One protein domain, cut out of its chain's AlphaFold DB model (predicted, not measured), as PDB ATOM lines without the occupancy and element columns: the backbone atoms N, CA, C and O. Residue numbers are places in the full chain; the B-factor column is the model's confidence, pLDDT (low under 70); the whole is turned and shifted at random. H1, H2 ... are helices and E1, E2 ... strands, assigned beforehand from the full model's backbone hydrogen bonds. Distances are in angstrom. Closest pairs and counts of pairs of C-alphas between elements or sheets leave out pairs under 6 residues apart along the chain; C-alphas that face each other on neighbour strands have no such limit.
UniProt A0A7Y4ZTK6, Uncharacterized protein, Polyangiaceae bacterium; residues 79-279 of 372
ATOM      1  N   PRO A  79     -35.658  18.522  20.900       94.88
ATOM      2  CA  PRO A  79     -34.879  18.958  22.055       94.88
ATOM      3  C   PRO A  79     -33.575  19.641  21.621       94.88
ATOM      4  O   PRO A  79     -32.924  19.222  20.659       94.88
ATOM      5  N   ILE A  80     -33.168  20.677  22.359       95.31
ATOM      6  CA  ILE A  80     -31.862  21.309  22.160       95.31
ATOM      7  C   ILE A  80     -30.745  20.314  22.490       95.31
ATOM      8  O   ILE A  80     -30.773  19.640  23.521       95.31
ATOM      9  N   ARG A  81     -29.748  20.220  21.610       96.06
ATOM     10  CA  ARG A  81     -28.562  19.384  21.812       96.06
ATOM     11  C   ARG A  81     -27.388  20.293  22.120       96.06
ATOM     12  O   ARG A  81     -27.093  21.178  21.321       96.06
ATOM     13  N   VAL A  82     -26.737  20.077  23.260       97.00
ATOM     14  CA  VAL A  82     -25.595  20.883  23.701       97.00
ATOM     15  C   VAL A  82     -24.418  19.966  23.995       97.00
ATOM     16  O   VAL A  82     -24.549  18.996  24.739       97.00
ATOM     17  N   LYS A  83     -23.262  20.285  23.424       97.75
ATOM     18  CA  LYS A  83     -21.980  19.652  23.714       97.75
ATOM     19  C   LYS A  83     -21.091  20.627  24.483       97.75
ATOM     20  O   LYS A  83     -21.120  21.830  24.240       97.75
ATOM     21  N   GLY A  84     -20.341  20.100  25.449       96.56
ATOM     22  CA  GLY A  84     -19.547  20.912  26.379       96.56
ATOM     23  C   GLY A  84     -20.373  21.580  27.485       96.56
ATOM     24  O   GLY A  84     -19.865  22.461  28.174       96.56
ATOM     25  N   TYR A  85     -21.638  21.180  27.666       96.25
ATOM     26  CA  TYR A  85     -22.423  21.610  28.823       96.25
ATOM     27  C   TYR A  85     -21.779  21.055  30.104       96.25
ATOM     28  O   TYR A  85     -21.447  19.868  30.122       96.25
ATOM     29  N   PRO A  86     -21.533  21.880  31.136       94.56
ATOM     30  CA  PRO A  86     -20.766  21.427  32.285       94.56
ATOM     31  C   PRO A  86     -21.552  20.410  33.114       94.56
ATOM     32  O   PRO A  86     -22.754  20.547  33.302       94.56
ATOM     33  N   ASP A  87     -20.864  19.420  33.677       93.12
ATOM     34  CA  ASP A  87     -21.487  18.509  34.647       93.12
ATOM     35  C   ASP A  87     -21.696  19.189  36.007       93.12
ATOM     36  O   ASP A  87     -22.647  18.878  36.725       93.12
ATOM     37  N   ASN A  88     -20.811  20.132  36.351       93.00
ATOM     38  CA  ASN A  88     -20.814  20.873  37.607       93.00
ATOM     39  C   ASN A  88     -20.522  22.358  37.352       93.00
ATOM     40  O   ASN A  88     -19.622  22.694  36.583       93.00
ATOM     41  N   VAL A  89     -21.252  23.236  38.039       92.12
ATOM     42  CA  VAL A  89     -21.035  24.693  38.037       92.12
ATOM     43  C   VAL A  89     -20.339  25.183  39.305       92.12
ATOM     44  O   VAL A  89     -19.686  26.220  39.262       92.12
ATOM     45  N   ARG A  90     -20.414  24.422  40.406       88.00
ATOM     46  CA  ARG A  90     -19.553  24.598  41.587       88.00
ATOM     47  C   ARG A  90     -18.421  23.576  41.543       88.00
ATOM     48  O   ARG A  90     -18.688  22.381  41.411       88.00
ATOM     49  N   ASN A  91     -17.184  24.043  41.660       78.19
ATOM     50  CA  ASN A  91     -16.002  23.222  41.875       78.19
ATOM     51  C   ASN A  91     -15.012  23.959  42.790       78.19
ATOM     52  O   ASN A  91     -14.331  24.898  42.375       78.19
ATOM     53  N   GLY A  92     -14.921  23.509  44.041       82.25
ATOM     54  CA  GLY A  92     -14.034  24.105  45.037       82.25
ATOM     55  C   GLY A  92     -14.581  25.421  45.589       82.25
ATOM     56  O   GLY A  92     -15.669  25.439  46.155       82.25
ATOM     57  N   MET A  93     -13.797  26.494  45.457       84.62
ATOM     58  CA  MET A  93     -14.032  27.793  46.108       84.62
ATOM     59  C   MET A  93     -14.727  28.828  45.212       84.62
ATOM     60  O   MET A  93     -14.628  30.015  45.488       84.62
ATOM     61  N   ASN A  94     -15.349  28.420  44.105       89.06
ATOM     62  CA  ASN A  94     -16.134  29.356  43.304       89.06
ATOM     63  C   ASN A  94     -17.549  29.493  43.882       89.06
ATOM     64  O   ASN A  94     -18.124  28.504  44.350       89.06
ATOM     65  N   ASP A  95     -18.121  30.690  43.772       91.00
ATOM     66  CA  ASP A  95     -19.492  30.972  44.189       91.00
ATOM     67  C   ASP A  95     -20.371  31.164  42.945       91.00
ATOM     68  O   ASP A  95     -20.544  32.280  42.455       91.00
ATOM     69  N   PRO A  96     -20.860  30.060  42.337       93.88
ATOM     70  CA  PRO A  96     -21.788  30.125  41.209       93.88
ATOM     71  C   PRO A  96     -23.092  30.823  41.593       93.88
ATOM     72  O   PRO A  96     -23.395  31.003  42.770       93.88
ATOM     73  N   ALA A  97     -23.916  31.148  40.595       95.81
ATOM     74  CA  ALA A  97     -25.249  31.647  40.882       95.81
ATOM     75  C   ALA A  97     -26.059  30.621  41.687       95.81
ATOM     76  O   ALA A  97     -25.959  29.408  41.483       95.81
ATOM     77  N   ASP A  98     -26.894  31.134  42.574       95.50
ATOM     78  CA  ASP A  98     -27.799  30.356  43.409       95.50
ATOM     79  C   ASP A  98     -29.163  30.187  42.711       95.50
ATOM     80  O   ASP A  98     -29.823  29.157  42.844       95.50
ATOM     81  N   TRP A  99     -29.555  31.162  41.881       97.44
ATOM     82  CA  TRP A  99     -30.708  31.075  40.983       97.44
ATOM     83  C   TRP A  99     -30.349  31.581  39.596       97.44
ATOM     84  O   TRP A  99     -29.585  32.532  39.466       97.44
ATOM     85  N   ALA A 100     -30.947  31.008  38.555       97.69
ATOM     86  CA  ALA A 100     -30.856  31.555  37.208       97.69
ATOM     87  C   ALA A 100     -32.013  31.106  36.313       97.69
ATOM     88  O   ALA A 100     -32.747  30.168  36.622       97.69
ATOM     89  N   GLY A 101     -32.209  31.811  35.202       97.56
ATOM     90  CA  GLY A 101     -33.211  31.469  34.200       97.56
ATOM     91  C   GLY A 101     -33.989  32.657  33.662       97.56
ATOM     92  O   GLY A 101     -33.630  33.818  33.855       97.56
ATOM     93  N   PHE A 102     -35.054  32.335  32.932       98.06
ATOM     94  CA  PHE A 102     -36.033  33.316  32.485       98.06
ATOM     95  C   PHE A 102     -37.050  33.576  33.589       98.06
ATOM     96  O   PHE A 102     -37.420  32.662  34.327       98.06
ATOM     97  N   THR A 103     -37.559  34.804  33.656       98.06
ATOM     98  CA  THR A 103     -38.779  35.066  34.416       98.06
ATOM     99  C   THR A 103     -39.945  34.265  33.835       98.06
ATOM    100  O   THR A 103     -39.931  33.866  32.667       98.06
ATOM    101  N   LYS A 104     -40.988  34.030  34.636       96.69
ATOM    102  CA  LYS A 104     -42.156  33.224  34.247       96.69
ATOM    103  C   LYS A 104     -42.832  33.719  32.961       96.69
ATOM    104  O   LYS A 104     -43.341  32.917  32.184       96.69
ATOM    105  N   ASP A 105     -42.825  35.029  32.735       96.38
ATOM    106  CA  ASP A 105     -43.349  35.693  31.536       96.38
ATOM    107  C   ASP A 105     -42.324  35.805  30.383       96.38
ATOM    108  O   ASP A 105     -42.654  36.266  29.290       96.38
ATOM    109  N   GLY A 106     -41.074  35.393  30.610       96.94
ATOM    110  CA  GLY A 106     -39.959  35.524  29.674       96.94
ATOM    111  C   GLY A 106     -39.516  36.969  29.412       96.94
ATOM    112  O   GLY A 106     -38.776  37.210  28.452       96.94
ATOM    113  N   ALA A 107     -39.972  37.942  30.206       97.38
ATOM    114  CA  ALA A 107     -39.609  39.346  30.034       97.38
ATOM    115  C   ALA A 107     -38.123  39.592  30.328       97.38
ATOM    116  O   ALA A 107     -37.456  40.304  29.574       97.38
ATOM    117  N   GLU A 108     -37.577  38.937  31.351       98.25
ATOM    118  CA  GLU A 108     -36.183  39.063  31.777       98.25
ATOM    119  C   GLU A 108     -35.487  37.689  31.799       98.25
ATOM    120  O   GLU A 108     -36.131  36.647  31.942       98.25
ATOM    121  N   PHE A 109     -34.163  37.683  31.649       98.44
ATOM    122  CA  PHE A 109     -33.311  36.509  31.852       98.44
ATOM    123  C   PHE A 109     -32.125  36.888  32.725       98.44
ATOM    124  O   PHE A 109     -31.519  37.929  32.488       98.44
ATOM    125  N   GLY A 110     -31.752  36.067  33.698       97.88
ATOM    126  CA  GLY A 110     -30.528  36.315  34.444       97.88
ATOM    127  C   GLY A 110     -30.309  35.391  35.612       97.88
ATOM    128  O   GLY A 110     -30.651  34.214  35.535       97.88
ATOM    129  N   TYR A 111     -29.684  35.925  36.656       97.94
ATOM    130  CA  TYR A 111     -29.228  35.155  37.801       97.94
ATOM    131  C   TYR A 111     -29.372  35.927  39.114       97.94
ATOM    132  O   TYR A 111     -29.473  37.153  39.103       97.94
ATOM    133  N   CYS A 112     -29.348  35.199  40.227       97.88
ATOM    134  CA  CYS A 112     -29.135  35.700  41.578       97.88
ATOM    135  C   CYS A 112     -27.943  34.969  42.190       97.88
ATOM    136  O   CYS A 112     -27.837  33.751  42.049       97.88
ATOM    137  N   ALA A 113     -27.060  35.704  42.853       95.69
ATOM    138  CA  ALA A 113     -25.901  35.157  43.537       95.69
ATOM    139  C   ALA A 113     -25.671  35.884  44.860       95.69
ATOM    140  O   ALA A 113     -25.982  37.072  45.007       95.69
ATOM    141  N   THR A 114     -25.082  35.164  45.798       92.44
ATOM    142  CA  THR A 114     -24.486  35.736  46.999       92.44
ATOM    143  C   THR A 114     -23.128  36.367  46.669       92.44
ATOM    144  O   THR A 114     -22.322  35.808  45.930       92.44
ATOM    145  N   ALA A 115     -22.889  37.586  47.153       84.81
ATOM    146  CA  ALA A 115     -21.706  38.382  46.840       84.81
ATOM    147  C   ALA A 115     -20.842  38.591  48.092       84.81
ATOM    148  O   ALA A 115     -21.092  39.488  48.901       84.81
ATOM    149  N   GLY A 116     -19.782  37.789  48.207       77.44
ATOM    150  CA  GLY A 116     -18.758  37.914  49.244       77.44
ATOM    151  C   GLY A 116     -19.167  37.397  50.628       77.44
ATOM    152  O   GLY A 116     -20.311  37.039  50.889       77.44
ATOM    153  N   ALA A 117     -18.197  37.385  51.546       77.38
ATOM    154  CA  ALA A 117     -18.329  36.832  52.896       77.38
ATOM    155  C   ALA A 117     -18.809  37.860  53.947       77.38
ATOM    156  O   ALA A 117     -18.304  37.885  55.070       77.38
ATOM    157  N   LYS A 118     -19.734  38.763  53.588       78.88
ATOM    158  CA  LYS A 118     -20.319  39.711  54.556       78.88
ATOM    159  C   LYS A 118     -21.346  39.001  55.445       78.88
ATOM    160  O   LYS A 118     -22.040  38.102  54.982       78.88
ATOM    161  N   ASP A 119     -21.466  39.443  56.696       80.88
ATOM    162  CA  ASP A 119     -22.569  39.074  57.588       80.88
ATOM    163  C   ASP A 119     -23.354  40.344  57.968       80.88
ATOM    164  O   ASP A 119     -22.783  41.236  58.606       80.88
ATOM    165  N   PRO A 120     -24.624  40.483  57.546       85.12
ATOM    166  CA  PRO A 120     -25.388  39.563  56.691       85.12
ATOM    167  C   PRO A 120     -24.898  39.538  55.232       85.12
ATOM    168  O   PRO A 120     -24.331  40.510  54.727       85.12
ATOM    169  N   VAL A 121     -25.147  38.417  54.549       88.62
ATOM    170  CA  VAL A 121     -24.693  38.180  53.169       88.62
ATOM    171  C   VAL A 121     -25.397  39.123  52.191       88.62
ATOM    172  O   VAL A 121     -26.619  39.311  52.233       88.62
ATOM    173  N   THR A 122     -24.620  39.697  51.277       92.81
ATOM    174  CA  THR A 122     -25.149  40.485  50.163       92.81
ATOM    175  C   THR A 122     -25.695  39.551  49.092       92.81
ATOM    176  O   THR A 122     -24.998  38.652  48.635       92.81
ATOM    177  N   GLU A 123     -26.930  39.774  48.659       95.44
ATOM    178  CA  GLU A 123     -27.549  39.045  47.553       95.44
ATOM    179  C   GLU A 123     -27.810  40.011  46.398       95.44
ATOM    180  O   GLU A 123     -28.371  41.092  46.596       95.44
ATOM    181  N   ILE A 124     -27.401  39.621  45.190       96.44
ATOM    182  CA  ILE A 124     -27.556  40.419  43.975       96.44
ATOM    183  C   ILE A 124     -28.214  39.564  42.901       96.44
ATOM    184  O   ILE A 124     -27.703  38.510  42.532       96.44
ATOM    185  N   CYS A 125     -29.310  40.068  42.341       98.06
ATOM    186  CA  CYS A 125     -29.952  39.531  41.156       98.06
ATOM    187  C   CYS A 125     -29.750  40.471  39.968       98.06
ATOM    188  O   CYS A 125     -30.201  41.618  39.989       98.06
ATOM    189  N   ASN A 126     -29.103  39.971  38.919       97.69
ATOM    190  CA  ASN A 126     -28.845  40.688  37.678       97.69
ATOM    191  C   ASN A 126     -29.573  39.995  36.531       97.69
ATOM    192  O   ASN A 126     -29.304  38.834  36.219       97.69
ATOM    193  N   THR A 127     -30.475  40.722  35.882       98.38
ATOM    194  CA  THR A 127     -31.240  40.236  34.736       98.38
ATOM    195  C   THR A 127     -31.137  41.188  33.553       98.38
ATOM    196  O   THR A 127     -30.859  42.370  33.714       98.38
ATOM    197  N   VAL A 128     -31.344  40.681  32.344       97.81
ATOM    198  CA  VAL A 128     -31.389  41.467  31.109       97.81
ATOM    199  C   VAL A 128     -32.766  41.366  30.474       97.81
ATOM    200  O   VAL A 128     -33.314  40.271  30.312       97.81
ATOM    201  N   ASP A 129     -33.335  42.508  30.096       97.12
ATOM    202  CA  ASP A 129     -34.570  42.566  29.311       97.12
ATOM    203  C   ASP A 129     -34.301  42.298  27.816       97.12
ATOM    204  O   ASP A 129     -33.156  42.130  27.396       97.12
ATOM    205  N   ARG A 130     -35.352  42.263  26.986       95.56
ATOM    206  CA  ARG A 130     -35.251  42.026  25.528       95.56
ATOM    207  C   ARG A 130     -34.437  43.072  24.757       95.56
ATOM    208  O   ARG A 130     -34.087  42.825  23.610       95.56
ATOM    209  N   LYS A 131     -34.169  44.230  25.359       94.62
ATOM    210  CA  LYS A 131     -33.327  45.297  24.804       94.62
ATOM    211  C   LYS A 131     -31.897  45.213  25.344       94.62
ATOM    212  O   LYS A 131     -31.145  46.178  25.231       94.62
ATOM    213  N   SER A 132     -31.540  44.089  25.969       94.12
ATOM    214  CA  SER A 132     -30.255  43.861  26.631       94.12
ATOM    215  C   SER A 132     -29.962  44.870  27.746       94.12
ATOM    216  O   SER A 132     -28.805  45.087  28.105       94.12
ATOM    217  N   LYS A 133     -30.997  45.498  28.322       96.56
ATOM    218  CA  LYS A 133     -30.833  46.409  29.453       96.56
ATOM    219  C   LYS A 133     -30.694  45.595  30.732       96.56
ATOM    220  O   LYS A 133     -31.591  44.829  31.080       96.56
ATOM    221  N   LEU A 134     -29.591  45.818  31.444       96.62
ATOM    222  CA  LEU A 134     -29.350  45.236  32.759       96.62
ATOM    223  C   LEU A 134     -30.300  45.839  33.804       96.62
ATOM    224  O   LEU A 134     -30.442  47.061  33.911       96.62
ATOM    225  N   VAL A 135     -30.918  44.969  34.594       97.31
ATOM    226  CA  VAL A 135     -31.735  45.284  35.761       97.31
ATOM    227  C   VAL A 135     -31.098  44.602  36.965       97.31
ATOM    228  O   VAL A 135     -31.011  43.377  37.031       97.31
ATOM    229  N   THR A 136     -30.657  45.413  37.921       97.06
ATOM    230  CA  THR A 136     -30.031  44.944  39.158       97.06
ATOM    231  C   THR A 136     -30.996  45.113  40.318       97.06
ATOM    232  O   THR A 136     -31.575  46.184  40.510       97.06
ATOM    233  N   ARG A 137     -31.147  44.054  41.110       97.69
ATOM    234  CA  ARG A 137     -31.885  44.036  42.374       97.69
ATOM    235  C   ARG A 137     -30.929  43.524  43.447       97.69
ATOM    236  O   ARG A 137     -30.232  42.546  43.213       97.69
ATOM    237  N   THR A 138     -30.851  44.203  44.583       97.19
ATOM    238  CA  THR A 138     -29.905  43.872  45.656       97.19
ATOM    239  C   THR A 138     -30.532  44.146  47.016       97.19
ATOM    240  O   THR A 138     -31.431  44.984  47.118       97.19
ATOM    241  N   ASN A 139     -30.062  43.439  48.043       95.88
ATOM    242  CA  ASN A 139     -30.400  43.702  49.440       95.88
ATOM    243  C   ASN A 139     -29.504  44.774  50.096       95.88
ATOM    244  O   ASN A 139     -29.631  45.036  51.291       95.88
ATOM    245  N   GLU A 140     -28.606  45.402  49.332       94.19
ATOM    246  CA  GLU A 140     -27.813  46.546  49.779       94.19
ATOM    247  C   GLU A 140     -28.481  47.885  49.435       94.19
ATOM    248  O   GLU A 140     -29.008  48.099  48.340       94.19
ATOM    249  N   ASN A 141     -28.405  48.835  50.363       92.25
ATOM    250  CA  ASN A 141     -28.794  50.218  50.118       92.25
ATOM    251  C   ASN A 141     -27.713  50.983  49.319       92.25
ATOM    252  O   ASN A 141     -26.653  50.460  48.976       92.25
ATOM    253  N   ARG A 142     -27.947  52.274  49.035       89.94
ATOM    254  CA  ARG A 142     -26.990  53.110  48.275       89.94
ATOM    255  C   ARG A 142     -25.622  53.274  48.948       89.94
ATOM    256  O   ARG A 142     -24.667  53.624  48.264       89.94
ATOM    257  N   ALA A 143     -25.539  53.053  50.258       89.75
ATOM    258  CA  ALA A 143     -24.297  53.068  51.022       89.75
ATOM    259  C   ALA A 143     -23.622  51.682  51.086       89.75
ATOM    260  O   ALA A 143     -22.683  51.515  51.858       89.75
ATOM    261  N   GLN A 144     -24.088  50.701  50.297       88.56
ATOM    262  CA  GLN A 144     -23.577  49.320  50.265       88.56
ATOM    263  C   GLN A 144     -23.683  48.601  51.617       88.56
ATOM    264  O   GLN A 144     -22.879  47.725  51.953       88.56
ATOM    265  N   GLN A 145     -24.673  49.002  52.414       89.88
ATOM    266  CA  GLN A 145     -25.016  48.365  53.676       89.88
ATOM    267  C   GLN A 145     -26.246  47.496  53.478       89.88
ATOM    268  O   GLN A 145     -27.163  47.877  52.747       89.88
ATOM    269  N   HIS A 146     -26.272  46.357  54.161       92.50
ATOM    270  CA  HIS A 146     -27.437  45.492  54.166       92.50
ATOM    271  C   HIS A 146     -28.671  46.229  54.689       92.50
ATOM    272  O   HIS A 146     -28.610  46.947  55.691       92.50
ATOM    273  N   ASP A 147     -29.795  46.017  54.016       96.00
ATOM    274  CA  ASP A 147     -31.091  46.565  54.374       96.00
ATOM    275  C   ASP A 147     -32.116  45.426  54.435       96.00
ATOM    276  O   ASP A 147     -32.418  44.781  53.428       96.00
ATOM    277  N   ASN A 148     -32.663  45.179  55.628       95.44
ATOM    278  CA  ASN A 148     -33.590  44.068  55.863       95.44
ATOM    279  C   ASN A 148     -34.842  44.153  54.981       95.44
ATOM    280  O   ASN A 148     -35.354  43.127  54.538       95.44
ATOM    281  N   LYS A 149     -35.334  45.367  54.695       96.38
ATOM    282  CA  LYS A 149     -36.513  45.547  53.846       96.38
ATOM    283  C   LYS A 149     -36.180  45.200  52.398       96.38
ATOM    284  O   LYS A 149     -36.950  44.493  51.756       96.38
ATOM    285  N   LEU A 150     -35.026  45.648  51.895       97.19
ATOM    286  CA  LEU A 150     -34.567  45.257  50.561       97.19
ATOM    287  C   LEU A 150     -34.326  43.745  50.465       97.19
ATOM    288  O   LEU A 150     -34.642  43.154  49.436       97.19
ATOM    289  N   ALA A 151     -33.826  43.105  51.526       96.25
ATOM    290  CA  ALA A 151     -33.679  41.653  51.586       96.25
ATOM    291  C   ALA A 151     -35.032  40.922  51.488       96.25
ATOM    292  O   ALA A 151     -35.165  39.966  50.720       96.25
ATOM    293  N   GLU A 152     -36.053  41.383  52.217       97.38
ATOM    294  CA  GLU A 152     -37.416  40.844  52.137       97.38
ATOM    295  C   GLU A 152     -38.046  41.058  50.752       97.38
ATOM    296  O   GLU A 152     -38.613  40.121  50.179       97.38
ATOM    297  N   ASP A 153     -37.911  42.262  50.189       97.69
ATOM    298  CA  ASP A 153     -38.416  42.606  48.857       97.69
ATOM    299  C   ASP A 153     -37.732  41.762  47.766       97.69
ATOM    300  O   ASP A 153     -38.406  41.231  46.875       97.69
ATOM    301  N   LEU A 154     -36.408  41.582  47.855       97.88
ATOM    302  CA  LEU A 154     -35.624  40.759  46.932       97.88
ATOM    303  C   LEU A 154     -36.055  39.295  46.994       97.88
ATOM    304  O   LEU A 154     -36.331  38.698  45.953       97.88
ATOM    305  N   LYS A 155     -36.182  38.738  48.204       97.44
ATOM    306  CA  LYS A 155     -36.675  37.375  48.419       97.44
ATOM    307  C   LYS A 155     -38.067  37.188  47.817       97.44
ATOM    308  O   LYS A 155     -38.277  36.259  47.042       97.44
ATOM    309  N   LYS A 156     -39.004  38.095  48.113       98.12
ATOM    310  CA  LYS A 156     -40.371  38.039  47.576       98.12
ATOM    311  C   LYS A 156     -40.383  38.089  46.050       98.12
ATOM    312  O   LYS A 156     -41.130  37.341  45.420       98.12
ATOM    313  N   TRP A 157     -39.574  38.965  45.453       98.00
ATOM    314  CA  TRP A 157     -39.443  39.042  44.001       98.00
ATOM    315  C   TRP A 157     -38.866  37.749  43.424       98.00
ATOM    316  O   TRP A 157     -39.443  37.201  42.488       98.00
ATOM    317  N   ARG A 158     -37.771  37.236  43.992       97.62
ATOM    318  CA  ARG A 158     -37.098  36.016  43.538       97.62
ATOM    319  C   ARG A 158     -38.043  34.821  43.575       97.62
ATOM    320  O   ARG A 158     -38.184  34.142  42.560       97.62
ATOM    321  N   ASP A 159     -38.758  34.628  44.679       96.81
ATOM    322  CA  ASP A 159     -39.713  33.528  44.853       96.81
ATOM    323  C   ASP A 159     -40.890  33.622  43.851       96.81
ATOM    324  O   ASP A 159     -41.441  32.606  43.427       96.81
ATOM    325  N   ALA A 160     -41.251  34.836  43.411       97.69
ATOM    326  CA  ALA A 160     -42.286  35.078  42.401       97.69
ATOM    327  C   ALA A 160     -41.765  35.114  40.948       97.69
ATOM    328  O   ALA A 160     -42.561  35.034  40.009       97.69
ATOM    329  N   SER A 161     -40.452  35.252  40.746       97.62
ATOM    330  CA  SER A 161     -39.840  35.540  39.442       97.62
ATOM    331  C   SER A 161     -39.960  34.382  38.449       97.62
ATOM    332  O   SER A 161     -40.105  34.616  37.251       97.62
ATOM    333  N   GLY A 162     -39.919  33.140  38.938       96.69
ATOM    334  CA  GLY A 162     -39.788  31.936  38.115       96.69
ATOM    335  C   GLY A 162     -38.342  31.539  37.793       96.69
ATOM    336  O   GLY A 162     -38.150  30.576  37.053       96.69
ATOM    337  N   LEU A 163     -37.336  32.233  38.348       97.44
ATOM    338  CA  LEU A 163     -35.943  31.789  38.260       97.44
ATOM    339  C   LEU A 163     -35.779  30.406  38.904       97.44
ATOM    340  O   LEU A 163     -36.386  30.092  39.929       97.44
ATOM    341  N   THR A 164     -34.944  29.569  38.294       96.38
ATOM    342  CA  THR A 164     -34.673  28.213  38.771       96.38
ATOM    343  C   THR A 164     -33.596  28.256  39.845       96.38
ATOM    344  O   THR A 164     -32.497  28.740  39.592       96.38
ATOM    345  N   GLU A 165     -33.904  27.726  41.026       95.50
ATOM    346  CA  GLU A 165     -32.917  27.503  42.083       95.50
ATOM    347  C   GLU A 165     -31.928  26.412  41.660       95.50
ATOM    348  O   GLU A 165     -32.309  25.291  41.308       95.50
ATOM    349  N   LEU A 166     -30.644  26.737  41.722       93.38
ATOM    350  CA  LEU A 166     -29.548  25.841  41.405       93.38
ATOM    351  C   LEU A 166     -29.131  25.107  42.674       93.38
ATOM    352  O   LEU A 166     -28.158  25.459  43.332       93.38
ATOM    353  N   LYS A 167     -29.889  24.072  43.040       88.56
ATOM    354  CA  LYS A 167     -29.662  23.363  44.302       88.56
ATOM    355  C   LYS A 167     -28.296  22.664  44.319       88.56
ATOM    356  O   LYS A 167     -28.006  21.875  43.411       88.56
ATOM    357  N   PRO A 168     -27.469  22.880  45.358       88.50
ATOM    358  CA  PRO A 168     -26.267  22.091  45.543       88.50
ATOM    359  C   PRO A 168     -26.653  20.624  45.755       88.50
ATOM    360  O   PRO A 168     -27.534  20.289  46.543       88.50
ATOM    361  N   THR A 169     -25.983  19.735  45.030       87.75
ATOM    362  CA  THR A 169     -26.088  18.281  45.233       87.75
ATOM    363  C   THR A 169     -25.209  17.802  46.391       87.75
ATOM    364  O   THR A 169     -25.442  16.732  46.944       87.75
ATOM    365  N   SER A 170     -24.205  18.596  46.764       87.62
ATOM    366  CA  SER A 170     -23.379  18.446  47.964       87.62
ATOM    367  C   SER A 170     -22.762  19.810  48.325       87.62
ATOM    368  O   SER A 170     -22.836  20.722  47.497       87.62
ATOM    369  N   PRO A 171     -22.105  19.970  49.492       84.75
ATOM    370  CA  PRO A 171     -21.484  21.240  49.884       84.75
ATOM    371  C   PRO A 171     -20.508  21.833  48.853       84.75
ATOM    372  O   PRO A 171     -20.324  23.042  48.814       84.75
ATOM    373  N   THR A 172     -19.897  21.001  48.004       83.62
ATOM    374  CA  THR A 172     -18.901  21.430  47.008       83.62
ATOM    375  C   THR A 172     -19.345  21.210  45.566       83.62
ATOM    376  O   THR A 172     -18.577  21.497  44.650       83.62
ATOM    377  N   VAL A 173     -20.548  20.669  45.340       86.31
ATOM    378  CA  VAL A 173     -21.009  20.277  44.003       86.31
ATOM    379  C   VAL A 173     -22.411  20.792  43.747       86.31
ATOM    380  O   VAL A 173     -23.375  20.394  44.401       86.31
ATOM    381  N   GLN A 174     -22.533  21.593  42.700       91.38
ATOM    382  CA  GLN A 174     -23.787  22.124  42.188       91.38
ATOM    383  C   GLN A 174     -23.833  21.834  40.697       91.38
ATOM    384  O   GLN A 174     -22.842  22.059  40.000       91.38
ATOM    385  N   LYS A 175     -24.956  21.299  40.223       90.88
ATOM    386  CA  LYS A 175     -25.140  20.937  38.816       90.88
ATOM    387  C   LYS A 175     -25.928  22.031  38.104       90.88
ATOM    388  O   LYS A 175     -26.818  22.615  38.728       90.88
ATOM    389  N   PRO A 176     -25.650  22.297  36.821       91.00
ATOM    390  CA  PRO A 176     -26.537  23.149  36.051       91.00
ATOM    391  C   PRO A 176     -27.889  22.443  35.846       91.00
ATOM    392  O   PRO A 176     -27.981  21.214  35.964       91.00
ATOM    393  N   PRO A 177     -28.961  23.186  35.539       89.56
ATOM    394  CA  PRO A 177     -30.268  22.588  35.306       89.56
ATOM    395  C   PRO A 177     -30.255  21.727  34.040       89.56
ATOM    396  O   PRO A 177     -29.457  21.939  33.118       89.56
ATOM    397  N   ALA A 178     -31.210  20.801  33.962       91.69
ATOM    398  CA  ALA A 178     -31.489  20.091  32.726       91.69
ATOM    399  C   ALA A 178     -31.959  21.066  31.637       91.69
ATOM    400  O   ALA A 178     -32.757  21.974  31.880       91.69
ATOM    401  N   LEU A 179     -31.482  20.839  30.417       92.88
ATOM    402  CA  LEU A 179     -31.904  21.599  29.252       92.88
ATOM    403  C   LEU A 179     -33.320  21.177  28.857       92.88
ATOM    404  O   LEU A 179     -33.603  19.992  28.687       92.88
ATOM    405  N   THR A 180     -34.212  22.152  28.712       91.38
ATOM    406  CA  THR A 180     -35.620  21.932  28.357       91.38
ATOM    407  C   THR A 180     -36.051  22.895  27.252       91.38
ATOM    408  O   THR A 180     -35.353  23.863  26.947       91.38
ATOM    409  N   GLY A 181     -37.206  22.620  26.642       90.19
ATOM    410  CA  GLY A 181     -37.784  23.437  25.575       90.19
ATOM    411  C   GLY A 181     -37.642  22.823  24.182       90.19
ATOM    412  O   GLY A 181     -36.939  21.832  23.978       90.19
ATOM    413  N   ASN A 182     -38.359  23.415  23.227       92.62
ATOM    414  CA  ASN A 182     -38.373  22.989  21.832       92.62
ATOM    415  C   ASN A 182     -37.450  23.889  20.999       92.62
ATOM    416  O   ASN A 182     -37.636  25.103  20.944       92.62
ATOM    417  N   TRP A 183     -36.456  23.283  20.365       93.38
ATOM    418  CA  TRP A 183     -35.437  23.914  19.543       93.38
ATOM    419  C   TRP A 183     -35.787  23.753  18.058       93.38
ATOM    420  O   TRP A 183     -35.888  22.622  17.579       93.38
ATOM    421  N   PRO A 184     -35.967  24.850  17.303       95.31
ATOM    422  CA  PRO A 184     -36.409  24.780  15.912       95.31
ATOM    423  C   PRO A 184     -35.294  24.423  14.920       95.31
ATOM    424  O   PRO A 184     -35.593  24.207  13.754       95.31
ATOM    425  N   PHE A 185     -34.027  24.360  15.344       96.75
ATOM    426  CA  PHE A 185     -32.878  24.142  14.455       96.75
ATOM    427  C   PHE A 185     -32.151  22.838  14.788       96.75
ATOM    428  O   PHE A 185     -30.991  22.842  15.197       96.75
ATOM    429  N   THR A 186     -32.846  21.704  14.706       96.44
ATOM    430  CA  THR A 186     -32.325  20.413  15.190       96.44
ATOM    431  C   THR A 186     -31.096  19.902  14.443       96.44
ATOM    432  O   THR A 186     -30.393  19.048  14.979       96.44
ATOM    433  N   ASP A 187     -30.765  20.446  13.273       97.56
ATOM    434  CA  ASP A 187     -29.495  20.219  12.578       97.56
ATOM    435  C   ASP A 187     -28.295  20.929  13.229       97.56
ATOM    436  O   ASP A 187     -27.154  20.582  12.925       97.56
ATOM    437  N   ILE A 188     -28.538  21.855  14.163       98.19
ATOM    438  CA  ILE A 188     -27.522  22.502  14.996       98.19
ATOM    439  C   ILE A 188     -27.341  21.733  16.310       98.19
ATOM    440  O   ILE A 188     -28.287  21.526  17.073       98.19
ATOM    441  N   VAL A 189     -26.093  21.381  16.612       98.25
ATOM    442  CA  VAL A 189     -25.646  21.050  17.971       98.25
ATOM    443  C   VAL A 189     -24.976  22.289  18.546       98.25
ATOM    444  O   VAL A 189     -23.990  22.768  17.988       98.25
ATOM    445  N   VAL A 190     -25.509  22.819  19.646       97.94
ATOM    446  CA  VAL A 190     -24.894  23.946  20.350       97.94
ATOM    447  C   VAL A 190     -23.596  23.471  20.984       97.94
ATOM    448  O   VAL A 190     -23.563  22.450  21.665       97.94
ATOM    449  N   GLU A 191     -22.524  24.215  20.770       98.25
ATOM    450  CA  GLU A 191     -21.198  23.894  21.288       98.25
ATOM    451  C   GLU A 191     -20.780  24.979  22.275       98.25
ATOM    452  O   GLU A 191     -20.829  26.180  21.981       98.25
ATOM    453  N   VAL A 192     -20.408  24.529  23.469       97.88
ATOM    454  CA  VAL A 192     -19.901  25.357  24.555       97.88
ATOM    455  C   VAL A 192     -18.405  25.121  24.649       97.88
ATOM    456  O   VAL A 192     -17.950  24.019  24.955       97.88
ATOM    457  N   LEU A 193     -17.630  26.175  24.416       97.38
ATOM    458  CA  LEU A 193     -16.189  26.157  24.610       97.38
ATOM    459  C   LEU A 193     -15.823  27.092  25.756       97.38
ATOM    460  O   LEU A 193     -15.945  28.311  25.651       97.38
ATOM    461  N   VAL A 194     -15.314  26.513  26.833       95.62
ATOM    462  CA  VAL A 194     -14.750  27.252  27.959       95.62
ATOM    463  C   VAL A 194     -13.244  27.374  27.753       95.62
ATOM    464  O   VAL A 194     -12.561  26.372  27.542       95.62
ATOM    465  N   ALA A 195     -12.720  28.595  27.817       93.81
ATOM    466  CA  ALA A 195     -11.287  28.851  27.789       93.81
ATOM    467  C   ALA A 195     -10.894  29.651  29.032       93.81
ATOM    468  O   ALA A 195     -11.358  30.776  29.216       93.81
ATOM    469  N   GLY A 196     -10.046  29.064  29.879       90.56
ATOM    470  CA  GLY A 196      -9.440  29.768  31.009       90.56
ATOM    471  C   GLY A 196      -8.416  30.809  30.556       90.56
ATOM    472  O   GLY A 196      -8.058  30.895  29.375       90.56
ATOM    473  N   SER A 197      -7.921  31.594  31.506       88.38
ATOM    474  CA  SER A 197      -6.841  32.535  31.226       88.38
ATOM    475  C   SER A 197      -5.532  31.822  30.903       88.38
ATOM    476  O   SER A 197      -5.163  30.836  31.536       88.38
ATOM    477  N   THR A 198      -4.798  32.354  29.927       89.00
ATOM    478  CA  THR A 198      -3.488  31.837  29.515       89.00
ATOM    479  C   THR A 198      -2.483  32.973  29.412       89.00
ATOM    480  O   THR A 198      -2.832  34.077  28.994       89.00
ATOM    481  N   ALA A 199      -1.230  32.713  29.784       88.94
ATOM    482  CA  ALA A 199      -0.159  33.684  29.617       88.94
ATOM    483  C   ALA A 199       0.184  33.844  28.126       88.94
ATOM    484  O   ALA A 199       0.439  32.877  27.406       88.94
ATOM    485  N   THR A 200       0.207  35.085  27.657       89.12
ATOM    486  CA  THR A 200       0.697  35.452  26.331       89.12
ATOM    487  C   THR A 200       2.226  35.440  26.309       89.12
ATOM    488  O   THR A 200       2.892  35.471  27.343       89.12
ATOM    489  N   LYS A 201       2.816  35.495  25.107       90.69
ATOM    490  CA  LYS A 201       4.277  35.592  24.932       90.69
ATOM    491  C   LYS A 201       4.911  36.812  25.620       90.69
ATOM    492  O   LYS A 201       6.119  36.815  25.816       90.69
ATOM    493  N   LYS A 202       4.121  37.844  25.936       90.25
ATOM    494  CA  LYS A 202       4.574  39.070  26.610       90.25
ATOM    495  C   LYS A 202       4.391  39.024  28.132       90.25
ATOM    496  O   LYS A 202       4.756  39.980  28.799       90.25
ATOM    497  N   GLY A 203       3.832  37.937  28.669       88.12
ATOM    498  CA  GLY A 203       3.487  37.806  30.086       88.12
ATOM    499  C   GLY A 203       2.083  38.308  30.444       88.12
ATOM    500  O   GLY A 203       1.612  38.007  31.535       88.12
ATOM    501  N   ASP A 204       1.383  38.999  29.535       86.81
ATOM    502  CA  ASP A 204      -0.014  39.405  29.752       86.81
ATOM    503  C   ASP A 204      -0.932  38.181  29.815       86.81
ATOM    504  O   ASP A 204      -0.694  37.210  29.100       86.81
ATOM    505  N   MET A 205      -2.015  38.236  30.587       85.12
ATOM    506  CA  MET A 205      -3.003  37.155  30.653       85.12
ATOM    507  C   MET A 205      -4.139  37.380  29.650       85.12
ATOM    508  O   MET A 205      -4.718  38.465  29.582       85.12
ATOM    509  N   THR A 206      -4.507  36.348  28.888       88.56
ATOM    510  CA  THR A 206      -5.765  36.357  28.127       88.56
ATOM    511  C   THR A 206      -6.945  36.286  29.096       88.56
ATOM    512  O   THR A 206      -6.846  35.581  30.099       88.56
ATOM    513  N   PRO A 207      -8.076  36.956  28.831       90.25
ATOM    514  CA  PRO A 207      -9.252  36.817  29.685       90.25
ATOM    515  C   PRO A 207      -9.822  35.396  29.590       90.25
ATOM    516  O   PRO A 207      -9.837  34.815  28.499       90.25
ATOM    517  N   ALA A 208     -10.317  34.862  30.707       93.50
ATOM    518  CA  ALA A 208     -11.171  33.685  30.676       93.50
ATOM    519  C   ALA A 208     -12.496  34.031  29.978       93.50
ATOM    520  O   ALA A 208     -13.064  35.107  30.180       93.50
ATOM    521  N   VAL A 209     -12.971  33.134  29.119       95.88
ATOM    522  CA  VAL A 209     -14.160  33.342  28.287       95.88
ATOM    523  C   VAL A 209     -14.989  32.069  28.188       95.88
ATOM    524  O   VAL A 209     -14.454  30.959  28.146       95.88
ATOM    525  N   VAL A 210     -16.304  32.242  28.071       97.31
ATOM    526  CA  VAL A 210     -17.211  31.184  27.612       97.31
ATOM    527  C   VAL A 210     -17.646  31.543  26.203       97.31
ATOM    528  O   VAL A 210     -18.200  32.613  25.961       97.31
ATOM    529  N   LYS A 211     -17.380  30.661  25.251       97.44
ATOM    530  CA  LYS A 211     -17.782  30.825  23.860       97.44
ATOM    531  C   LYS A 211     -18.956  29.908  23.569       97.44
ATOM    532  O   LYS A 211     -18.921  28.728  23.905       97.44
ATOM    533  N   LEU A 212     -19.976  30.472  22.941       97.94
ATOM    534  CA  LEU A 212     -21.172  29.763  22.520       97.94
ATOM    535  C   LEU A 212     -21.260  29.799  21.004       97.94
ATOM    536  O   LEU A 212     -21.078  30.837  20.360       97.94
ATOM    537  N   GLY A 213     -21.582  28.651  20.436       97.50
ATOM    538  CA  GLY A 213     -21.926  28.556  19.037       97.50
ATOM    539  C   GLY A 213     -22.482  27.195  18.706       97.50
ATOM    540  O   GLY A 213     -23.301  26.678  19.460       97.50
ATOM    541  N   GLY A 214     -22.068  26.615  17.589       98.06
ATOM    542  CA  GLY A 214     -22.553  25.299  17.220       98.06
ATOM    543  C   GLY A 214     -21.946  24.725  15.955       98.06
ATOM    544  O   GLY A 214     -21.237  25.399  15.204       98.06
ATOM    545  N   ALA A 215     -22.245  23.451  15.761       98.25
ATOM    546  CA  ALA A 215     -21.925  22.654  14.588       98.25
ATOM    547  C   ALA A 215     -23.219  22.322  13.837       98.25
ATOM    548  O   ALA A 215     -24.239  22.036  14.467       98.25
ATOM    549  N   VAL A 216     -23.177  22.361  12.503       97.94
ATOM    550  CA  VAL A 216     -24.316  22.014  11.640       97.94
ATOM    551  C   VAL A 216     -24.027  20.680  10.962       97.94
ATOM    552  O   VAL A 216     -23.134  20.607  10.119       97.94
ATOM    553  N   GLY A 217     -24.772  19.631  11.311       95.38
ATOM    554  CA  GLY A 217     -24.452  18.271  10.858       95.38
ATOM    555  C   GLY A 217     -23.026  17.866  11.258       95.38
ATOM    556  O   GLY A 217     -22.686  17.928  12.437       95.38
ATOM    557  N   ASP A 218     -22.201  17.504  10.273       96.31
ATOM    558  CA  ASP A 218     -20.802  17.084  10.466       96.31
ATOM    559  C   ASP A 218     -19.780  18.233  10.333       96.31
ATOM    560  O   ASP A 218     -18.567  18.007  10.348       96.31
ATOM    561  N   GLU A 219     -20.237  19.481  10.181       98.12
ATOM    562  CA  GLU A 219     -19.338  20.634  10.113       98.12
ATOM    563  C   GLU A 219     -18.632  20.879  11.450       98.12
ATOM    564  O   GLU A 219     -19.216  20.744  12.526       98.12
ATOM    565  N   ALA A 220     -17.379  21.338  11.401       97.75
ATOM    566  CA  ALA A 220     -16.683  21.766  12.613       97.75
ATOM    567  C   ALA A 220     -17.454  22.914  13.304       97.75
ATOM    568  O   ALA A 220     -18.078  23.723  12.610       97.75
ATOM    569  N   PRO A 221     -17.389  23.063  14.635       97.94
ATOM    570  CA  PRO A 221     -18.121  24.121  15.321       97.94
ATOM    571  C   PRO A 221     -17.591  25.522  14.985       97.94
ATOM    572  O   PRO A 221     -16.395  25.723  14.757       97.94
ATOM    573  N   VAL A 222     -18.495  26.499  14.979       98.00
ATOM    574  CA  VAL A 222     -18.206  27.944  14.965       98.00
ATOM    575  C   VAL A 222     -18.727  28.569  16.243       98.00
ATOM    576  O   VAL A 222     -19.716  28.089  16.782       98.00
ATOM    577  N   HIS A 223     -18.089  29.640  16.720       94.56
ATOM    578  CA  HIS A 223     -18.435  30.295  17.986       94.56
ATOM    579  C   HIS A 223     -18.674  31.801  17.805       94.56
ATOM    580  O   HIS A 223     -17.812  32.605  18.171       94.56
ATOM    581  N   PRO A 224     -19.824  32.192  17.229       90.81
ATOM    582  CA  PRO A 224     -20.151  33.596  16.990       90.81
ATOM    583  C   PRO A 224     -20.321  34.415  18.280       90.81
ATOM    584  O   PRO A 224     -20.136  35.632  18.263       90.81
ATOM    585  N   PHE A 225     -20.623  33.778  19.419       94.94
ATOM    586  CA  PHE A 225     -20.929  34.485  20.662       94.94
ATOM    587  C   PHE A 225     -19.895  34.215  21.748       94.94
ATOM    588  O   PHE A 225     -19.423  33.097  21.946       94.94
ATOM    589  N   THR A 226     -19.537  35.268  22.477       95.50
ATOM    590  CA  THR A 226     -18.614  35.202  23.612       95.50
ATOM    591  C   THR A 226     -19.232  35.904  24.814       95.50
ATOM    592  O   THR A 226     -19.737  37.027  24.704       95.50
ATOM    593  N   LEU A 227     -19.173  35.220  25.948       95.31
ATOM    594  CA  LEU A 227     -19.387  35.746  27.286       95.31
ATOM    595  C   LEU A 227     -18.017  35.995  27.917       95.31
ATOM    596  O   LEU A 227     -17.109  35.162  27.797       95.31
ATOM    597  N   GLY A 228     -17.870  37.120  28.601       91.50
ATOM    598  CA  GLY A 228     -16.637  37.475  29.299       91.50
ATOM    599  C   GLY A 228     -16.921  38.384  30.485       91.50
ATOM    600  O   GLY A 228     -17.935  39.069  30.503       91.50
ATOM    601  N   SER A 229     -16.018  38.417  31.462       82.06
ATOM    602  CA  SER A 229     -16.194  39.231  32.671       82.06
ATOM    603  C   SER A 229     -16.471  40.706  32.341       82.06
ATOM    604  O   SER A 229     -15.626  41.372  31.725       82.06
ATOM    605  N   ASN A 230     -17.630  41.216  32.764       70.94
ATOM    606  CA  ASN A 230     -18.022  42.616  32.619       70.94
ATOM    607  C   ASN A 230     -18.650  43.134  33.932       70.94
ATOM    608  O   ASN A 230     -19.628  42.543  34.385       70.94
ATOM    609  N   PRO A 231     -18.143  44.228  34.543       68.19
ATOM    610  CA  PRO A 231     -16.943  44.981  34.168       68.19
ATOM    611  C   PRO A 231     -15.678  44.125  34.256       68.19
ATOM    612  O   PRO A 231     -15.654  43.098  34.931       68.19
ATOM    613  N   LYS A 232     -14.618  44.545  33.556       70.50
ATOM    614  CA  LYS A 232     -13.315  43.881  33.664       70.50
ATOM    615  C   LYS A 232     -12.830  43.996  35.117       70.50
ATOM    616  O   LYS A 232     -12.622  45.124  35.569       70.50
ATOM    617  N   PRO A 233     -12.663  42.882  35.844       70.44
ATOM    618  CA  PRO A 233     -12.147  42.929  37.203       70.44
ATOM    619  C   PRO A 233     -10.697  43.429  37.210       70.44
ATOM    620  O   PRO A 233      -9.993  43.354  36.200       70.44
ATOM    621  N   GLN A 234     -10.246  43.943  38.358       71.62
ATOM    622  CA  GLN A 234      -8.869  44.427  38.529       71.62
ATOM    623  C   GLN A 234      -7.835  43.311  38.314       71.62
ATOM    624  O   GLN A 234      -6.774  43.561  37.747       71.62
ATOM    625  N   ALA A 235      -8.169  42.084  38.722       77.00
ATOM    626  CA  ALA A 235      -7.414  40.876  38.411       77.00
ATOM    627  C   ALA A 235      -8.209  40.027  37.404       77.00
ATOM    628  O   ALA A 235      -9.401  39.805  37.631       77.00
ATOM    629  N   PRO A 236      -7.598  39.557  36.300       79.19
ATOM    630  CA  PRO A 236      -8.303  38.753  35.311       79.19
ATOM    631  C   PRO A 236      -8.768  37.430  35.942       79.19
ATOM    632  O   PRO A 236      -7.976  36.775  36.622       79.19
ATOM    633  N   PRO A 237     -10.024  37.009  35.721       82.81
ATOM    634  CA  PRO A 237     -10.515  35.742  36.244       82.81
ATOM    635  C   PRO A 237      -9.736  34.596  35.609       82.81
ATOM    636  O   PRO A 237      -9.526  34.596  34.400       82.81
ATOM    637  N   HIS A 238      -9.314  33.618  36.406       86.06
ATOM    638  CA  HIS A 238      -8.525  32.487  35.914       86.06
ATOM    639  C   HIS A 238      -9.406  31.430  35.248       86.06
ATOM    640  O   HIS A 238      -8.995  30.781  34.279       86.06
ATOM    641  N   PHE A 239     -10.622  31.280  35.764       92.06
ATOM    642  CA  PHE A 239     -11.558  30.243  35.375       92.06
ATOM    643  C   PHE A 239     -12.829  30.855  34.801       92.06
ATOM    644  O   PHE A 239     -13.216  31.980  35.121       92.06
ATOM    645  N   ALA A 240     -13.469  30.081  33.937       95.06
ATOM    646  CA  ALA A 240     -14.779  30.368  33.394       95.06
ATOM    647  C   ALA A 240     -15.614  29.089  33.458       95.06
ATOM    648  O   ALA A 240     -15.080  27.989  33.318       95.06
ATOM    649  N   VAL A 241     -16.921  29.223  33.632       95.62
ATOM    650  CA  VAL A 241     -17.882  28.128  33.501       95.62
ATOM    651  C   VAL A 241     -19.189  28.675  32.942       95.62
ATOM    652  O   VAL A 241     -19.586  29.805  33.228       95.62
ATOM    653  N   LEU A 242     -19.870  27.884  32.116       96.81
ATOM    654  CA  LEU A 242     -21.245  28.188  31.731       96.81
ATOM    655  C   LEU A 242     -22.156  27.826  32.906       96.81
ATOM    656  O   LEU A 242     -22.479  26.663  33.114       96.81
ATOM    657  N   ASN A 243     -22.531  28.823  33.695       95.69
ATOM    658  CA  ASN A 243     -23.307  28.633  34.910       95.69
ATOM    659  C   ASN A 243     -24.760  28.234  34.615       95.69
ATOM    660  O   ASN A 243     -25.340  27.396  35.301       95.69
ATOM    661  N   PHE A 244     -25.339  28.808  33.559       97.00
ATOM    662  CA  PHE A 244     -26.707  28.515  33.149       97.00
ATOM    663  C   PHE A 244     -26.889  28.686  31.644       97.00
ATOM    664  O   PHE A 244     -26.351  29.627  31.057       97.00
ATOM    665  N   PHE A 245     -27.694  27.820  31.029       97.38
ATOM    666  CA  PHE A 245     -28.136  27.954  29.642       97.38
ATOM    667  C   PHE A 245     -29.565  27.444  29.502       97.38
ATOM    668  O   PHE A 245     -29.871  26.342  29.952       97.38
ATOM    669  N   ALA A 246     -30.449  28.234  28.894       96.56
ATOM    670  CA  ALA A 246     -31.837  27.825  28.713       96.56
ATOM    671  C   ALA A 246     -32.511  28.490  27.518       96.56
ATOM    672  O   ALA A 246     -32.108  29.559  27.057       96.56
ATOM    673  N   LEU A 247     -33.596  27.857  27.077       96.56
ATOM    674  CA  LEU A 247     -34.606  28.468  26.227       96.56
ATOM    675  C   LEU A 247     -35.617  29.236  27.084       96.56
ATOM    676  O   LEU A 247     -35.935  28.836  28.206       96.56
ATOM    677  N   SER A 248     -36.153  30.325  26.540       96.38
ATOM    678  CA  SER A 248     -37.299  31.006  27.142       96.38
ATOM    679  C   SER A 248     -38.535  30.100  27.143       96.38
ATOM    680  O   SER A 248     -38.606  29.174  26.330       96.38
ATOM    681  N   PRO A 249     -39.554  30.365  27.988       93.44
ATOM    682  CA  PRO A 249     -40.762  29.535  28.047       93.44
ATOM    683  C   PRO A 249     -41.453  29.327  26.688       93.44
ATOM    684  O   PRO A 249     -42.034  28.277  26.437       93.44
ATOM    685  N   GLY A 250     -41.364  30.314  25.790       91.81
ATOM    686  CA  GLY A 250     -41.902  30.229  24.430       91.81
ATOM    687  C   GLY A 250     -40.945  29.654  23.380       91.81
ATOM    688  O   GLY A 250     -41.306  29.631  22.207       91.81
ATOM    689  N   GLY A 251     -39.719  29.268  23.750       94.12
ATOM    690  CA  GLY A 251     -38.707  28.727  22.834       94.12
ATOM    691  C   GLY A 251     -38.192  29.719  21.785       94.12
ATOM    692  O   GLY A 251     -37.627  29.303  20.780       94.12
ATOM    693  N   LYS A 252     -38.411  31.028  21.976       95.69
ATOM    694  CA  LYS A 252     -38.035  32.079  21.006       95.69
ATOM    695  C   LYS A 252     -36.717  32.768  21.335       95.69
ATOM    696  O   LYS A 252     -36.136  33.431  20.477       95.69
ATOM    697  N   GLU A 253     -36.255  32.631  22.569       97.31
ATOM    698  CA  GLU A 253     -35.032  33.260  23.052       97.31
ATOM    699  C   GLU A 253     -34.157  32.232  23.762       97.31
ATOM    700  O   GLU A 253     -34.660  31.268  24.336       97.31
ATOM    701  N   LEU A 254     -32.854  32.459  23.708       97.19
ATOM    702  CA  LEU A 254     -31.839  31.762  24.479       97.19
ATOM    703  C   LEU A 254     -31.292  32.716  25.527       97.19
ATOM    704  O   LEU A 254     -31.133  33.904  25.254       97.19
ATOM    705  N   GLY A 255     -30.970  32.188  26.697       97.62
ATOM    706  CA  GLY A 255     -30.257  32.908  27.737       97.62
ATOM    707  C   GLY A 255     -29.042  32.111  28.186       97.62
ATOM    708  O   GLY A 255     -29.114  30.886  28.300       97.62
ATOM    709  N   ALA A 256     -27.936  32.803  28.442       98.00
ATOM    710  CA  ALA A 256     -26.736  32.218  29.014       98.00
ATOM    711  C   ALA A 256     -26.166  33.083  30.140       98.00
ATOM    712  O   ALA A 256     -26.104  34.308  30.021       98.00
ATOM    713  N   VAL A 257     -25.720  32.423  31.208       97.94
ATOM    714  CA  VAL A 257     -24.976  33.031  32.313       97.94
ATOM    715  C   VAL A 257     -23.581  32.421  32.319       97.94
ATOM    716  O   VAL A 257     -23.419  31.231  32.588       97.94
ATOM    717  N   GLY A 258     -22.572  33.222  31.992       97.06
ATOM    718  CA  GLY A 258     -21.171  32.874  32.199       97.06
ATOM    719  C   GLY A 258     -20.751  33.287  33.604       97.06
ATOM    720  O   GLY A 258     -21.055  34.399  34.021       97.06
ATOM    721  N   HIS A 259     -20.059  32.409  34.320       95.81
ATOM    722  CA  HIS A 259     -19.451  32.692  35.619       95.81
ATOM    723  C   HIS A 259     -17.935  32.659  35.466       95.81
ATOM    724  O   HIS A 259     -17.390  31.736  34.862       95.81
ATOM    725  N   PHE A 260     -17.270  33.688  35.975       94.75
ATOM    726  CA  PHE A 260     -15.833  33.884  35.876       94.75
ATOM    727  C   PHE A 260     -15.284  34.176  37.258       94.75
ATOM    728  O   PHE A 260     -15.724  35.136  37.893       94.75
ATOM    729  N   ASN A 261     -14.307  33.393  37.700       92.06
ATOM    730  CA  ASN A 261     -13.773  33.531  39.045       92.06
ATOM    731  C   ASN A 261     -12.241  33.488  39.090       92.06
ATOM    732  O   ASN A 261     -11.576  32.863  38.254       92.06
ATOM    733  N   ALA A 262     -11.683  34.164  40.090       89.94
ATOM    734  CA  ALA A 262     -10.266  34.120  40.441       89.94
ATOM    735  C   ALA A 262     -10.100  33.500  41.836       89.94
ATOM    736  O   ALA A 262      -9.686  34.167  42.783       89.94
ATOM    737  N   CYS A 263     -10.439  32.212  41.958       84.69
ATOM    738  CA  CYS A 263     -10.448  31.504  43.243       84.69
ATOM    739  C   CYS A 263     -11.345  32.230  44.264       84.69
ATOM    740  O   CYS A 263     -12.474  32.558  43.922       84.69
ATOM    741  N   GLU A 264     -10.837  32.482  45.472       80.50
ATOM    742  CA  GLU A 264     -11.543  33.120  46.594       80.50
ATOM    743  C   GLU A 264     -11.685  34.650  46.479       80.50
ATOM    744  O   GLU A 264     -12.314  35.276  47.328       80.50
ATOM    745  N   TYR A 265     -11.059  35.282  45.478       81.81
ATOM    746  CA  TYR A 265     -10.901  36.742  45.464       81.81
ATOM    747  C   TYR A 265     -11.998  37.481  44.712       81.81
ATOM    748  O   TYR A 265     -12.309  38.627  45.045       81.81
ATOM    749  N   CYS A 266     -12.541  36.876  43.659       84.50
ATOM    750  CA  CYS A 266     -13.616  37.493  42.906       84.50
ATOM    751  C   CYS A 266     -14.427  36.475  42.116       84.50
ATOM    752  O   CYS A 266     -13.877  35.583  41.466       84.50
ATOM    753  N   ASP A 267     -15.728  36.728  42.098       90.31
ATOM    754  CA  ASP A 267     -16.683  36.155  41.170       90.31
ATOM    755  C   ASP A 267     -17.274  37.294  40.346       90.31
ATOM    756  O   ASP A 267     -17.582  38.384  40.835       90.31
ATOM    757  N   SER A 268     -17.411  37.049  39.056       92.88
ATOM    758  CA  SER A 268     -18.094  37.941  38.135       92.88
ATOM    759  C   SER A 268     -18.933  37.114  37.187       92.88
ATOM    760  O   SER A 268     -18.643  35.947  36.916       92.88
ATOM    761  N   PHE A 269     -19.986  37.727  36.676       95.00
ATOM    762  CA  PHE A 269     -20.910  37.060  35.783       95.00
ATOM    763  C   PHE A 269     -21.125  37.912  34.545       95.00
ATOM    764  O   PHE A 269     -21.099  39.139  34.605       95.00
ATOM    765  N   ASP A 270     -21.362  37.240  33.431       96.50
ATOM    766  CA  ASP A 270     -21.883  37.853  32.218       96.50
ATOM    767  C   ASP A 270     -23.207  37.179  31.896       96.50
ATOM    768  O   ASP A 270     -23.310  35.951  31.897       96.50
ATOM    769  N   VAL A 271     -24.225  37.987  31.645       97.00
ATOM    770  CA  VAL A 271     -25.569  37.519  31.335       97.00
ATOM    771  C   VAL A 271     -25.945  38.058  29.969       97.00
ATOM    772  O   VAL A 271     -25.955  39.265  29.734       97.00
ATOM    773  N   LYS A 272     -26.274  37.148  29.057       97.00
ATOM    774  CA  LYS A 272     -26.741  37.516  27.724       97.00
ATOM    775  C   LYS A 272     -27.984  36.743  27.360       97.00
ATOM    776  O   LYS A 272     -28.197  35.612  27.799       97.00
ATOM    777  N   ARG A 273     -28.782  37.376  26.510       96.69
ATOM    778  CA  ARG A 273     -29.915  36.759  25.843       96.69
ATOM    779  C   ARG A 273     -29.827  37.021  24.347       96.69
ATOM    780  O   ARG A 273     -29.343  38.070  23.931       96.69
ATOM    781  N   TRP A 274     -30.333  36.088  23.560       96.19
ATOM    782  CA  TRP A 274     -30.422  36.198  22.108       96.19
ATOM    783  C   TRP A 274     -31.777  35.700  21.643       96.19
ATOM    784  O   TRP A 274     -32.380  34.840  22.287       96.19
ATOM    785  N   THR A 275     -32.242  36.164  20.486       96.88
ATOM    786  CA  THR A 275     -33.305  35.422  19.803       96.88
ATOM    787  C   THR A 275     -32.719  34.108  19.289       96.88
ATOM    788  O   THR A 275     -31.581  34.068  18.813       96.88
ATOM    789  N   VAL A 276     -33.500  33.033  19.351       97.00
ATOM    790  CA  VAL A 276     -33.115  31.714  18.822       97.00
ATOM    791  C   VAL A 276     -32.721  31.816  17.344       97.00
ATOM    792  O   VAL A 276     -31.717  31.241  16.928       97.00
ATOM    793  N   GLY A 277     -33.460  32.631  16.584       97.00
ATOM    794  CA  GLY A 277     -33.169  32.941  15.187       97.00
ATOM    795  C   GLY A 277     -31.807  33.600  14.976       97.00
ATOM    796  O   GLY A 277     -31.010  33.095  14.191       97.00
ATOM    797  N   SER A 278     -31.495  34.671  15.719       96.62
ATOM    798  CA  SER A 278     -30.204  35.373  15.596       96.62
ATOM    799  C   SER A 278     -29.013  34.483  15.961       96.62
ATOM    800  O   SER A 278     -27.975  34.528  15.296       96.62
ATOM    801  N   PHE A 279     -29.174  33.617  16.970       97.69
ATOM    802  CA  PHE A 279     -28.139  32.670  17.375       97.69
ATOM    803  C   PHE A 279     -27.846  31.652  16.266       97.69
ATOM    804  O   PHE A 279     -26.696  31.477  15.858       97.69
TER     805      PHE A 279
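Overview. This is residues 79 to 279 of the 372 residues of an uncharacterized protein of Polyangiaceae bacterium (UniProt A0A7Y4ZTK6). Three antiparallel sheets are stacked face to face, with E9 E10 E11 in the middle, E1 E2 E3 E4 over one of its faces and E6 E7 E8 over the other; H1 covers the far face of E1 E2 E3 E4. The unnamed residues 79 to 98 and 171 to 187 run past the side of the stack where E1, E9 and E6 lie, and residues 82 to 83 pair in parallel with 190 to 191 of E6. The printed part has 201 residues, under half of them in named elements, in the order E1 E2 E3 E4 H1 E5 E6 E7 E8 E9 E10 E11 H2. The class is mostly strand; the whole is compact, with a radius of gyration of the C-alphas of 17.0 A and spans of 54 by 47 by 35 A.

Arrangement. E1, residues 99 to 102, E2, 108 to 115, E3, 122 to 129, and E4, 134 to 138, form a meander, each strand the antiparallel neighbour of the one before; N 101 and O 110, N 111 and O 126, and N 127 and O 135 are within hydrogen-bond range at 2.9, 3.0 and 2.9 A. H1, residues 148 to 161, is on this sheet in two layers, a helix on one face of a sheet, at a height of 9.1 A over E3 and E4; its closest C-alphas to E4 are Leu 154 and Thr 138, 6.6 A apart. E5, residues 168 to 170, pairs with no named strand. E6, residues 188 to 195, E7, 209 to 216, and E8, 222 to 228, form a second, strongly twisted meander, with N 191 and O 213 at 2.9 A and N 212 and O 225 at 2.9 A. E9, residues 239 to 247, E10, 253 to 261, and E11, 267 to 275, form the third, with N 241 and O 259 at 2.8 A and N 256 and O 272 at 2.9 A. The three make a stack of sheets, face to face in turn: the closest C-alphas of E2 and E11, Gly 110 and Val 271, are 6.0 A apart, and those of E8 and E11, Leu 227 and Asp 270, 5.9 A. H2, residues 276 to 279, only grazes the sheets E9 E10 E11 and E6 E7 E8. In H1 every O i to N i+4 pair is within range; H2 is too short for such a pair, and its 1 O i to N i+3 pair is within range.

Along the chain. E1 begins at C-alpha 99, (-30.708, 31.075, 40.983). E3 is 23.0 A long, H1 19.5 A, E7 22.6 A, E9 24.9 A, E10 26.6 A and E11 27.1 A. H2 ends at C-alpha 279, (-28.139, 32.670, 17.375).

Size, cuts and confidence. The C-alphas farthest apart, those of Asn 148 and Asp 218, are 54.3 A apart. The printed part has no cut. The long links are E5 to E6 and E6 to E7. Mean pLDDT of the printed part is 93.0, and residue 231 is under 70.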